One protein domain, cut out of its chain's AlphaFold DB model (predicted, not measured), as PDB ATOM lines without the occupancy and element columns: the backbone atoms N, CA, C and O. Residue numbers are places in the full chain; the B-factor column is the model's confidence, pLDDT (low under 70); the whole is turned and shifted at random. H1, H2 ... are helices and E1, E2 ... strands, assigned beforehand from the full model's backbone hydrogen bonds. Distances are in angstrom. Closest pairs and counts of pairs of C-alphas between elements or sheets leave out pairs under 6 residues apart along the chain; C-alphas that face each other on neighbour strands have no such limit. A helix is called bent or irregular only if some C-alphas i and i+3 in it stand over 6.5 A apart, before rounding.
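What this domain is: This is residues 226 to 306 of the 608 residues of an uncharacterized protein of Pseudidiomarina gelatinasegens (UniProt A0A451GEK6). One twisted sheet of five antiparallel strands forms a wall, with a single helix, H1, packed across one face at the end where E4 and E5 lie. The strands follow one another across the sheet as up-and-down hairpins, long in E1, E2 and E3 and shortest in E5, while E4 bends; after H1, residues 301 to 306 run on past the E1 edge. The 81 printed residues hold five named strands and then one named helix, in the order E1, E2, E3, E4, E5, H1, which is also the strands' order across the sheet; the class is mixed, helices and strands. The whole is compact, with a radius of gyration of the C-alphas of 12.9 A, and spans 36 by 32 by 19 A.

How they stand to each other: The sheet is a meander, each strand the antiparallel neighbour of the one before, and its C-alphas lie up to 7.1 A off their best plane. Edge strand E1, residues 227 to 236, forms a hairpin with E2, residues 239 to 246, at 165 degrees between directions; N 231 and O 243 are 2.9 A apart, within hydrogen-bond range. E2 forms a hairpin with E3, residues 249 to 257, at 161 degrees, with N 242 and O 254 at 2.8 A. E3 forms a hairpin with E4, residues 260 to 267, at 153 degrees, with N 262 and O 255 at 3.0 A. E4 bends by 89 degrees at Gly 263. E4 and edge strand E5, residues 277 to 280, form the last hairpin, at 170 degrees, with N 263 and O 279 at 2.9 A. Residues 279 to 280 of E5 also pair with residues 283 to 284, antiparallel. H1, residues 289 to 300, is on the sheet at a height of 9.2 A, which makes two layers, a helix on one face of a sheet. H1 runs across the strands, at 83 degrees to E5 on the local plane. Its closest C-alphas to E4 are those of Cys 291 and Gly 263, 4.8 A apart. In H1, 6 of 8 O i to N i+4 pairs are within hydrogen-bond range.

Where its parts are: E1 begins at C-alpha 227 (105.948, 105.454, 109.862) and is 28.6 A long. E2 measures 23.2 A, E3 25.1 A and E4 17.6 A. H1, 18.3 A long, ends at C-alpha 300 (99.511, 119.636, 82.459) and is only just irregular: C-alphas 293 and 296 are 6.9 A apart.

The domain as a whole: The two C-alphas farthest apart are those of Val 271 and Ala 306, 37.3 A. The printed part has no cut and no long link. Its mean pLDDT is 71.0, and 28 residues are under 70, among them 246 to 251 and 267 to 276.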
ATOM      1  N   GLY A 226     108.944 102.687 112.624       52.03
ATOM      2  CA  GLY A 226     108.880 103.553 111.449       52.03
ATOM      3  C   GLY A 226     107.480 103.778 110.881       52.03
ATOM      4  O   GLY A 226     106.672 102.861 110.746       52.03
ATOM      5  N   ARG A 227     107.213 105.026 110.473       59.78
ATOM      6  CA  ARG A 227     105.948 105.454 109.862       59.78
ATOM      7  C   ARG A 227     106.173 106.001 108.457       59.78
ATOM      8  O   ARG A 227     107.061 106.820 108.225       59.78
ATOM      9  N   SER A 228     105.317 105.600 107.529       65.75
ATOM     10  CA  SER A 228     105.198 106.177 106.194       65.75
ATOM     11  C   SER A 228     103.862 106.907 106.047       65.75
ATOM     12  O   SER A 228     102.862 106.541 106.666       65.75
ATOM     13  N   VAL A 229     103.860 107.961 105.240       70.00
ATOM     14  CA  VAL A 229     102.676 108.729 104.851       70.00
ATOM     15  C   VAL A 229     102.683 108.828 103.336       70.00
ATOM     16  O   VAL A 229     103.707 109.148 102.737       70.00
ATOM     17  N   THR A 230     101.543 108.586 102.706       77.00
ATOM     18  CA  THR A 230     101.371 108.699 101.257       77.00
ATOM     19  C   THR A 230     100.157 109.567 100.970       77.00
ATOM     20  O   THR A 230      99.095 109.365 101.556       77.00
ATOM     21  N   VAL A 231     100.308 110.537 100.068       79.50
ATOM     22  CA  VAL A 231      99.196 111.349  99.562       79.50
ATOM     23  C   VAL A 231      99.086 111.146  98.060       79.50
ATOM     24  O   VAL A 231      99.992 111.500  97.301       79.50
ATOM     25  N   THR A 232      97.950 110.590  97.655       85.62
ATOM     26  CA  THR A 232      97.565 110.332  96.269       85.62
ATOM     27  C   THR A 232      96.578 111.408  95.834       85.62
ATOM     28  O   THR A 232      95.567 111.626  96.495       85.62
ATOM     29  N   GLN A 233      96.848 112.080  94.720       85.56
ATOM     30  CA  GLN A 233      95.954 113.064  94.116       85.56
ATOM     31  C   GLN A 233      95.456 112.548  92.776       85.56
ATOM     32  O   GLN A 233      96.260 112.287  91.881       85.56
ATOM     33  N   HIS A 234      94.142 112.431  92.615       84.25
ATOM     34  CA  HIS A 234      93.554 111.955  91.368       84.25
ATOM     35  C   HIS A 234      93.543 113.084  90.335       84.25
ATOM     36  O   HIS A 234      93.116 114.199  90.629       84.25
ATOM     37  N   LEU A 235      94.062 112.799  89.140       87.19
ATOM     38  CA  LEU A 235      94.237 113.760  88.043       87.19
ATOM     39  C   LEU A 235      93.261 113.473  86.896       87.19
ATOM     40  O   LEU A 235      92.564 114.350  86.403       87.19
ATOM     41  N   GLU A 236      93.143 112.197  86.537       85.44
ATOM     42  CA  GLU A 236      92.154 111.681  85.592       85.44
ATOM     43  C   GLU A 236      91.612 110.352  86.128       85.44
ATOM     44  O   GLU A 236      92.199 109.774  87.045       85.44
ATOM     45  N   GLN A 237      90.549 109.803  85.523       74.44
ATOM     46  CA  GLN A 237      89.949 108.521  85.943       74.44
ATOM     47  C   GLN A 237      90.983 107.396  86.156       74.44
ATOM     48  O   GLN A 237      90.817 106.564  87.043       74.44
ATOM     49  N   ASN A 238      92.049 107.387  85.349       78.69
ATOM     50  CA  ASN A 238      93.086 106.360  85.371       78.69
ATOM     51  C   ASN A 238      94.458 106.877  85.845       78.69
ATOM     52  O   ASN A 238      95.407 106.095  85.831       78.69
ATOM     53  N   ARG A 239      94.609 108.157  86.221       84.25
ATOM     54  CA  ARG A 239      95.914 108.763  86.559       84.25
ATOM     55  C   ARG A 239      95.900 109.494  87.893       84.25
ATOM     56  O   ARG A 239      94.994 110.280  88.163       84.25
ATOM     57  N   ALA A 240      96.957 109.305  88.675       84.19
ATOM     58  CA  ALA A 240      97.185 110.038  89.914       84.19
ATOM     59  C   ALA A 240      98.647 110.492  90.051       84.19
ATOM     60  O   ALA A 240      99.558 109.860  89.515       84.19
ATOM     61  N   LEU A 241      98.864 111.577  90.794       83.25
ATOM     62  CA  LEU A 241     100.167 111.954  91.347       83.25
ATOM     63  C   LEU A 241     100.258 111.395  92.767       83.25
ATOM     64  O   LEU A 241      99.362 111.629  93.574       83.25
ATOM     65  N   ILE A 242     101.347 110.701  93.087       82.19
ATOM     66  CA  ILE A 242     101.629 110.194  94.427       82.19
ATOM     67  C   ILE A 242     102.889 110.865  94.965       82.19
ATOM     68  O   ILE A 242     103.937 110.889  94.318       82.19
ATOM     69  N   ASN A 243     102.774 111.398  96.178       76.50
ATOM     70  CA  ASN A 243     103.890 111.870  96.987       76.50
ATOM     71  C   ASN A 243     103.962 111.009  98.257       76.50
ATOM     72  O   ASN A 243     102.926 110.672  98.835       76.50
ATOM     73  N   SER A 244     105.170 110.670  98.698       70.31
ATOM     74  CA  SER A 244     105.426 109.869  99.897       70.31
ATOM     75  C   SER A 244     106.392 110.576 100.848       70.31
ATOM     76  O   SER A 244     107.305 111.298 100.422       70.31
ATOM     77  N   TRP A 245     106.176 110.348 102.143       71.69
ATOM     78  CA  TRP A 245     107.008 110.792 103.252       71.69
ATOM     79  C   TRP A 245     107.305 109.614 104.189       71.69
ATOM     80  O   TRP A 245     106.427 108.808 104.485       71.69
ATOM     81  N   MET A 246     108.511 109.564 104.750       63.00
ATOM     82  CA  MET A 246     108.889 108.649 105.834       63.00
ATOM     83  C   MET A 246     109.269 109.453 107.071       63.00
ATOM     84  O   MET A 246     110.056 110.396 106.979       63.00
ATOM     85  N   ASN A 247     108.704 109.100 108.226       59.41
ATOM     86  CA  ASN A 247     108.874 109.810 109.498       59.41
ATOM     87  C   ASN A 247     108.707 111.342 109.333       59.41
ATOM     88  O   ASN A 247     109.527 112.135 109.799       59.41
ATOM     89  N   GLY A 248     107.675 111.749 108.580       57.59
ATOM     90  CA  GLY A 248     107.345 113.146 108.264       57.59
ATOM     91  C   GLY A 248     108.228 113.838 107.210       57.59
ATOM     92  O   GLY A 248     108.034 115.023 106.941       57.59
ATOM     93  N   ARG A 249     109.200 113.148 106.597       58.31
ATOM     94  CA  ARG A 249     110.155 113.726 105.626       58.31
ATOM     95  C   ARG A 249     109.892 113.213 104.204       58.31
ATOM     96  O   ARG A 249     109.772 112.001 104.058       58.31
ATOM     97  N   PRO A 250     109.848 114.066 103.159       62.88
ATOM     98  CA  PRO A 250     109.560 113.612 101.794       62.88
ATOM     99  C   PRO A 250     110.633 112.631 101.303       62.88
ATOM    100  O   PRO A 250     111.816 112.856 101.575       62.88
ATOM    101  N   ASN A 251     110.249 111.577 100.573       64.88
ATOM    102  CA  ASN A 251     111.199 110.572 100.067       64.88
ATOM    103  C   ASN A 251     110.995 110.159  98.603       64.88
ATOM    104  O   ASN A 251     111.973 110.242  97.862       64.88
ATOM    105  N   THR A 252     109.788 109.769  98.165       71.88
ATOM    106  CA  THR A 252     109.478 109.455  96.748       71.88
ATOM    107  C   THR A 252     108.297 110.251  96.186       71.88
ATOM    108  O   THR A 252     107.311 110.500  96.877       71.88
ATOM    109  N   ARG A 253     108.388 110.624  94.904       77.50
ATOM    110  CA  ARG A 253     107.311 111.239  94.113       77.50
ATOM    111  C   ARG A 253     107.227 110.562  92.755       77.50
ATOM    112  O   ARG A 253     108.253 110.351  92.117       77.50
ATOM    113  N   TYR A 254     106.022 110.223  92.312       80.69
ATOM    114  CA  TYR A 254     105.794 109.532  91.044       80.69
ATOM    115  C   TYR A 254     104.347 109.687  90.572       80.69
ATOM    116  O   TYR A 254     103.468 110.056  91.347       80.69
ATOM    117  N   HIS A 255     104.084 109.394  89.300       81.75
ATOM    118  CA  HIS A 255     102.722 109.322  88.766       81.75
ATOM    119  C   HIS A 255     102.324 107.864  88.530       81.75
ATOM    120  O   HIS A 255     103.184 106.998  88.350       81.75
ATOM    121  N   THR A 256     101.022 107.588  88.519       80.25
ATOM    122  CA  THR A 256     100.475 106.272  88.176       80.25
ATOM    123  C   THR A 256      99.547 106.329  86.962       80.25
ATOM    124  O   THR A 256      98.974 107.369  86.626       80.25
ATOM    125  N   LEU A 257      99.407 105.180  86.303       78.19
ATOM    126  CA  LEU A 257      98.427 104.869  85.270       78.19
ATOM    127  C   LEU A 257      97.786 103.520  85.619       78.19
ATOM    128  O   LEU A 257      98.491 102.526  85.772       78.19
ATOM    129  N   ASN A 258      96.459 103.476  85.753       71.94
ATOM    130  CA  ASN A 258      95.706 102.286  86.184       71.94
ATOM    131  C   ASN A 258      96.240 101.665  87.496       71.94
ATOM    132  O   ASN A 258      96.244 100.447  87.653       71.94
ATOM    133  N   GLY A 259      96.737 102.497  88.420       68.06
ATOM    134  CA  GLY A 259      97.338 102.064  89.689       68.06
ATOM    135  C   GLY A 259      98.822 101.674  89.625       68.06
ATOM    136  O   GLY A 259      99.447 101.565  90.669       68.06
ATOM    137  N   GLN A 260      99.424 101.533  88.441       68.19
ATOM    138  CA  GLN A 260     100.841 101.172  88.274       68.19
ATOM    139  C   GLN A 260     101.700 102.409  87.979       68.19
ATOM    140  O   GLN A 260     101.224 103.332  87.323       68.19
ATOM    141  N   ILE A 261     102.966 102.453  88.412       73.50
ATOM    142  CA  ILE A 261     103.835 103.626  88.171       73.50
ATOM    143  C   ILE A 261     104.089 103.841  86.667       73.50
ATOM    144  O   ILE A 261     104.383 102.897  85.925       73.50
ATOM    145  N   ASP A 262     103.968 105.097  86.233       78.25
ATOM    146  CA  ASP A 262     104.028 105.534  84.838       78.25
ATOM    147  C   ASP A 262     104.668 106.931  84.748       78.25
ATOM    148  O   ASP A 262     104.167 107.890  85.334       78.25
ATOM    149  N   GLY A 263     105.790 107.060  84.036       77.31
ATOM    150  CA  GLY A 263     106.619 108.269  84.034       77.31
ATOM    151  C   GLY A 263     107.808 108.182  84.993       77.31
ATOM    152  O   GLY A 263     108.317 107.098  85.277       77.31
ATOM    153  N   TRP A 264     108.303 109.331  85.454       77.12
ATOM    154  CA  TRP A 264     109.442 109.387  86.372       77.12
ATOM    155  C   TRP A 264     109.040 109.073  87.818       77.12
ATOM    156  O   TRP A 264     108.019 109.569  88.300       77.12
ATOM    157  N   MET A 265     109.899 108.333  88.525       76.50
ATOM    158  CA  MET A 265     109.992 108.385  89.986       76.50
ATOM    159  C   MET A 265     111.196 109.239  90.393       76.50
ATOM    160  O   MET A 265     112.327 108.981  89.971       76.50
ATOM    161  N   GLU A 266     110.934 110.240  91.224       71.19
ATOM    162  CA  GLU A 266     111.888 111.194  91.786       71.19
ATOM    163  C   GLU A 266     112.147 110.863  93.268       71.19
ATOM    164  O   GLU A 266     111.236 110.424  93.978       71.19
ATOM    165  N   PHE A 267     113.368 111.123  93.753       65.88
ATOM    166  CA  PHE A 267     113.739 111.021  95.169       65.88
ATOM    167  C   PHE A 267     114.098 112.397  95.750       65.88
ATOM    168  O   PHE A 267     114.769 113.196  95.100       65.88
ATOM    169  N   ALA A 268     113.694 112.672  96.993       54.81
ATOM    170  CA  ALA A 268     113.914 113.975  97.643       54.81
ATOM    171  C   ALA A 268     115.256 114.102  98.403       54.81
ATOM    172  O   ALA A 268     115.541 115.157  98.977       54.81
ATOM    173  N   SER A 269     116.080 113.048  98.436       50.97
ATOM    174  CA  SER A 269     117.363 113.014  99.155       50.97
ATOM    175  C   SER A 269     118.541 112.880  98.195       50.97
ATOM    176  O   SER A 269     118.613 111.916  97.439       50.97
ATOM    177  N   ALA A 270     119.520 113.782  98.296       38.72
ATOM    178  CA  ALA A 270     120.742 113.748  97.486       38.72
ATOM    179  C   ALA A 270     121.700 112.581  97.824       38.72
ATOM    180  O   ALA A 270     122.717 112.423  97.149       38.72
ATOM    181  N   VAL A 271     121.390 111.774  98.849       39.06
ATOM    182  CA  VAL A 271     122.073 110.497  99.137       39.06
ATOM    183  C   VAL A 271     121.596 109.402  98.174       39.06
ATOM    184  O   VAL A 271     122.393 108.574  97.742       39.06
ATOM    185  N   LEU A 272     120.322 109.437  97.766       41.94
ATOM    186  CA  LEU A 272     119.757 108.587  96.710       41.94
ATOM    187  C   LEU A 272     120.034 109.238  95.348       41.94
ATOM    188  O   LEU A 272     119.128 109.656  94.636       41.94
ATOM    189  N   LYS A 273     121.326 109.395  95.039       40.91
ATOM    190  CA  LYS A 273     121.846 110.215  93.931       40.91
ATOM    191  C   LYS A 273     121.740 109.554  92.550       40.91
ATOM    192  O   LYS A 273     122.387 110.002  91.602       40.91
ATOM    193  N   ASP A 274     120.938 108.501  92.441       45.28
ATOM    194  CA  ASP A 274     120.570 107.904  91.167       45.28
ATOM    195  C   ASP A 274     119.718 108.887  90.355       45.28
ATOM    196  O   ASP A 274     118.962 109.700  90.891       45.28
ATOM    197  N   SER A 275     119.841 108.821  89.030       54.66
ATOM    198  CA  SER A 275     118.956 109.590  88.150       54.66
ATOM    199  C   SER A 275     117.499 109.152  88.358       54.66
ATOM    200  O   SER A 275     117.265 107.968  88.632       54.66
ATOM    201  N   PRO A 276     116.508 110.058  88.208       64.19
ATOM    202  CA  PRO A 276     115.102 109.681  88.311       64.19
ATOM    203  C   PRO A 276     114.833 108.495  87.388       64.19
ATOM    204  O   PRO A 276     115.313 108.446  86.256       64.19
ATOM    205  N   SER A 277     114.115 107.497  87.888       71.44
ATOM    206  CA  SER A 277     113.922 106.246  87.154       71.44
ATOM    207  C   SER A 277     112.662 106.326  86.301       71.44
ATOM    208  O   SER A 277     111.632 106.812  86.765       71.44
ATOM    209  N   CYS A 278     112.757 105.896  85.042       74.44
ATOM    210  CA  CYS A 278     111.660 105.964  84.078       74.44
ATOM    211  C   CYS A 278     110.851 104.664  84.073       74.44
ATOM    212  O   CYS A 278     111.425 103.590  83.905       74.44
ATOM    213  N   TYR A 279     109.531 104.768  84.197       78.12
ATOM    214  CA  TYR A 279     108.601 103.642  84.250       78.12
ATOM    215  C   TYR A 279     107.504 103.753  83.202       78.12
ATOM    216  O   TYR A 279     107.130 104.846  82.774       78.12
ATOM    217  N   ARG A 280     106.942 102.602  82.838       81.12
ATOM    218  CA  ARG A 280     105.689 102.504  82.092       81.12
ATOM    219  C   ARG A 280     104.897 101.303  82.578       81.12
ATOM    220  O   ARG A 280     105.433 100.197  82.548       81.12
ATOM    221  N   ALA A 281     103.645 101.517  82.986       70.88
ATOM    222  CA  ALA A 281     102.738 100.462  83.459       70.88
ATOM    223  C   ALA A 281     103.430  99.436  84.389       70.88
ATOM    224  O   ALA A 281     103.393  98.227  84.165       70.88
ATOM    225  N   GLY A 282     104.149  99.936  85.397       63.69
ATOM    226  CA  GLY A 282     104.786  99.079  86.395       63.69
ATOM    227  C   GLY A 282     106.070  98.362  85.961       63.69
ATOM    228  O   GLY A 282     106.462  97.393  86.602       63.69
ATOM    229  N   LYS A 283     106.745  98.800  84.893       69.69
ATOM    230  CA  LYS A 283     108.055  98.255  84.490       69.69
ATOM    231  C   LYS A 283     109.053  99.382  84.259       69.69
ATOM    232  O   LYS A 283     108.715 100.356  83.580       69.69
ATOM    233  N   GLN A 284     110.263  99.275  84.816       75.00
ATOM    234  CA  GLN A 284     111.326 100.237  84.517       75.00
ATOM    235  C   GLN A 284     111.754 100.110  83.057       75.00
ATOM    236  O   GLN A 284     111.864  99.015  82.505       75.00
ATOM    237  N   LEU A 285     112.004 101.252  82.425       68.81
ATOM    238  CA  LEU A 285     112.528 101.329  81.074       68.81
ATOM    239  C   LEU A 285     114.028 101.659  81.125       68.81
ATOM    240  O   LEU A 285     114.403 102.662  81.735       68.81
ATOM    241  N   PRO A 286     114.895 100.902  80.422       64.94
ATOM    242  CA  PRO A 286     116.320 101.226  80.312       64.94
ATOM    243  C   PRO A 286     116.591 102.458  79.427       64.94
ATOM    244  O   PRO A 286     117.737 102.871  79.278       64.94
ATOM    245  N   VAL A 287     115.552 103.038  78.811       60.78
ATOM    246  CA  VAL A 287     115.631 104.211  77.932       60.78
ATOM    247  C   VAL A 287     114.570 105.226  78.348       60.78
ATOM    248  O   VAL A 287     113.376 104.929  78.383       60.78
ATOM    249  N   THR A 288     115.003 106.454  78.621       73.00
ATOM    250  CA  THR A 288     114.184 107.516  79.227       73.00
ATOM    251  C   THR A 288     113.258 108.248  78.254       73.00
ATOM    252  O   THR A 288     112.437 109.058  78.681       73.00
ATOM    253  N   ALA A 289     113.370 107.982  76.947       69.69
ATOM    254  CA  ALA A 289     112.653 108.698  75.888       69.69
ATOM    255  C   ALA A 289     111.131 108.751  76.109       69.69
ATOM    256  O   ALA A 289     110.518 109.789  75.874       69.69
ATOM    257  N   TYR A 290     110.537 107.674  76.638       79.94
ATOM    258  CA  TYR A 290     109.124 107.645  77.020       79.94
ATOM    259  C   TYR A 290     108.793 108.696  78.089       79.94
ATOM    260  O   TYR A 290     107.895 109.513  77.902       79.94
ATOM    261  N   CYS A 291     109.554 108.736  79.184       73.44
ATOM    262  CA  CYS A 291     109.315 109.679  80.272       73.44
ATOM    263  C   CYS A 291     109.613 111.132  79.873       73.44
ATOM    264  O   CYS A 291     108.924 112.034  80.340       73.44
ATOM    265  N   HIS A 292     110.553 111.381  78.953       74.25
ATOM    266  CA  HIS A 292     110.718 112.710  78.349       74.25
ATOM    267  C   HIS A 292     109.520 113.127  77.475       74.25
ATOM    268  O   HIS A 292     109.189 114.309  77.445       74.25
ATOM    269  N   GLN A 293     108.852 112.184  76.799       74.75
ATOM    270  CA  GLN A 293     107.638 112.459  76.019       74.75
ATOM    271  C   GLN A 293     106.415 112.717  76.910       74.75
ATOM    272  O   GLN A 293     105.655 113.637  76.621       74.75
ATOM    273  N   ILE A 294     106.217 111.939  77.984       74.81
ATOM    274  CA  ILE A 294     105.003 112.048  78.813       74.81
ATOM    275  C   ILE A 294     105.108 113.020  79.994       74.81
ATOM    276  O   ILE A 294     104.074 113.489  80.461       74.81
ATOM    277  N   ALA A 295     106.306 113.374  80.478       71.19
ATOM    278  CA  ALA A 295     106.443 114.301  81.608       71.19
ATOM    279  C   ALA A 295     105.794 115.686  81.374       71.19
ATOM    280  O   ALA A 295     105.110 116.153  82.287       71.19
ATOM    281  N   PRO A 296     105.905 116.329  80.189       68.50
ATOM    282  CA  PRO A 296     105.182 117.573  79.913       68.50
ATOM    283  C   PRO A 296     103.660 117.402  79.999       68.50
ATOM    284  O   PRO A 296     102.979 118.268  80.541       68.50
ATOM    285  N   SER A 297     103.130 116.272  79.516       75.00
ATOM    286  CA  SER A 297     101.700 115.955  79.577       75.00
ATOM    287  C   SER A 297     101.229 115.717  81.011       75.00
ATOM    288  O   SER A 297     100.210 116.272  81.404       75.00
ATOM    289  N   LEU A 298     101.988 114.958  81.813       72.19
ATOM    290  CA  LEU A 298     101.682 114.693  83.227       72.19
ATOM    291  C   LEU A 298     101.591 115.984  84.053       72.19
ATOM    292  O   LEU A 298     100.681 116.125  84.863       72.19
ATOM    293  N   VAL A 299     102.489 116.946  83.813       70.31
ATOM    294  CA  VAL A 299     102.498 118.255  84.495       70.31
ATOM    295  C   VAL A 299     101.312 119.147  84.089       70.31
ATOM    296  O   VAL A 299     100.942 120.048  84.838       70.31
ATOM    297  N   GLN A 300     100.691 118.900  82.931       77.06
ATOM    298  CA  GLN A 300      99.511 119.636  82.459       77.06
ATOM    299  C   GLN A 300      98.178 119.044  82.941       77.06
ATOM    300  O   GLN A 300      97.141 119.697  82.790       77.06
ATOM    301  N   LEU A 301      98.175 117.836  83.520       80.00
ATOM    302  CA  LEU A 301      96.955 117.223  84.036       80.00
ATOM    303  C   LEU A 301      96.436 118.009  85.244       80.00
ATOM    304  O   LEU A 301      97.150 118.243  86.222       80.00
ATOM    305  N   LYS A 302      95.164 118.403  85.182       85.62
ATOM    306  CA  LYS A 302      94.463 119.010  86.317       85.62
ATOM    307  C   LYS A 302      94.072 117.934  87.327       85.62
ATOM    308  O   LYS A 302      94.095 116.749  87.025       85.62
ATOM    309  N   ARG A 303      93.705 118.360  88.533       83.12
ATOM    310  CA  ARG A 303      93.141 117.496  89.574       83.12
ATOM    311  C   ARG A 303      91.664 117.201  89.285       83.12
ATOM    312  O   ARG A 303      90.934 118.110  88.895       83.12
ATOM    313  N   VAL A 304      91.207 115.981  89.570       84.25
ATOM    314  CA  VAL A 304      89.777 115.678  89.735       84.25
ATOM    315  C   VAL A 304      89.338 116.213  91.094       84.25
ATOM    316  O   VAL A 304      89.640 115.625  92.137       84.25
ATOM    317  N   GLU A 305      88.656 117.352  91.097       81.50
ATOM    318  CA  GLU A 305      88.069 117.894  92.319       81.50
ATOM    319  C   GLU A 305      86.837 117.085  92.727       81.50
ATOM    320  O   GLU A 305      86.065 116.623  91.888       81.50
ATOM    321  N   ALA A 306      86.675 116.890  94.034       74.94
ATOM    322  CA  ALA A 306      85.511 116.227  94.594       74.94
ATOM    323  C   ALA A 306      84.431 117.287  94.896       74.94
ATOM    324  O   ALA A 306      84.749 118.219  95.643       74.94
TER     325      ALA A 306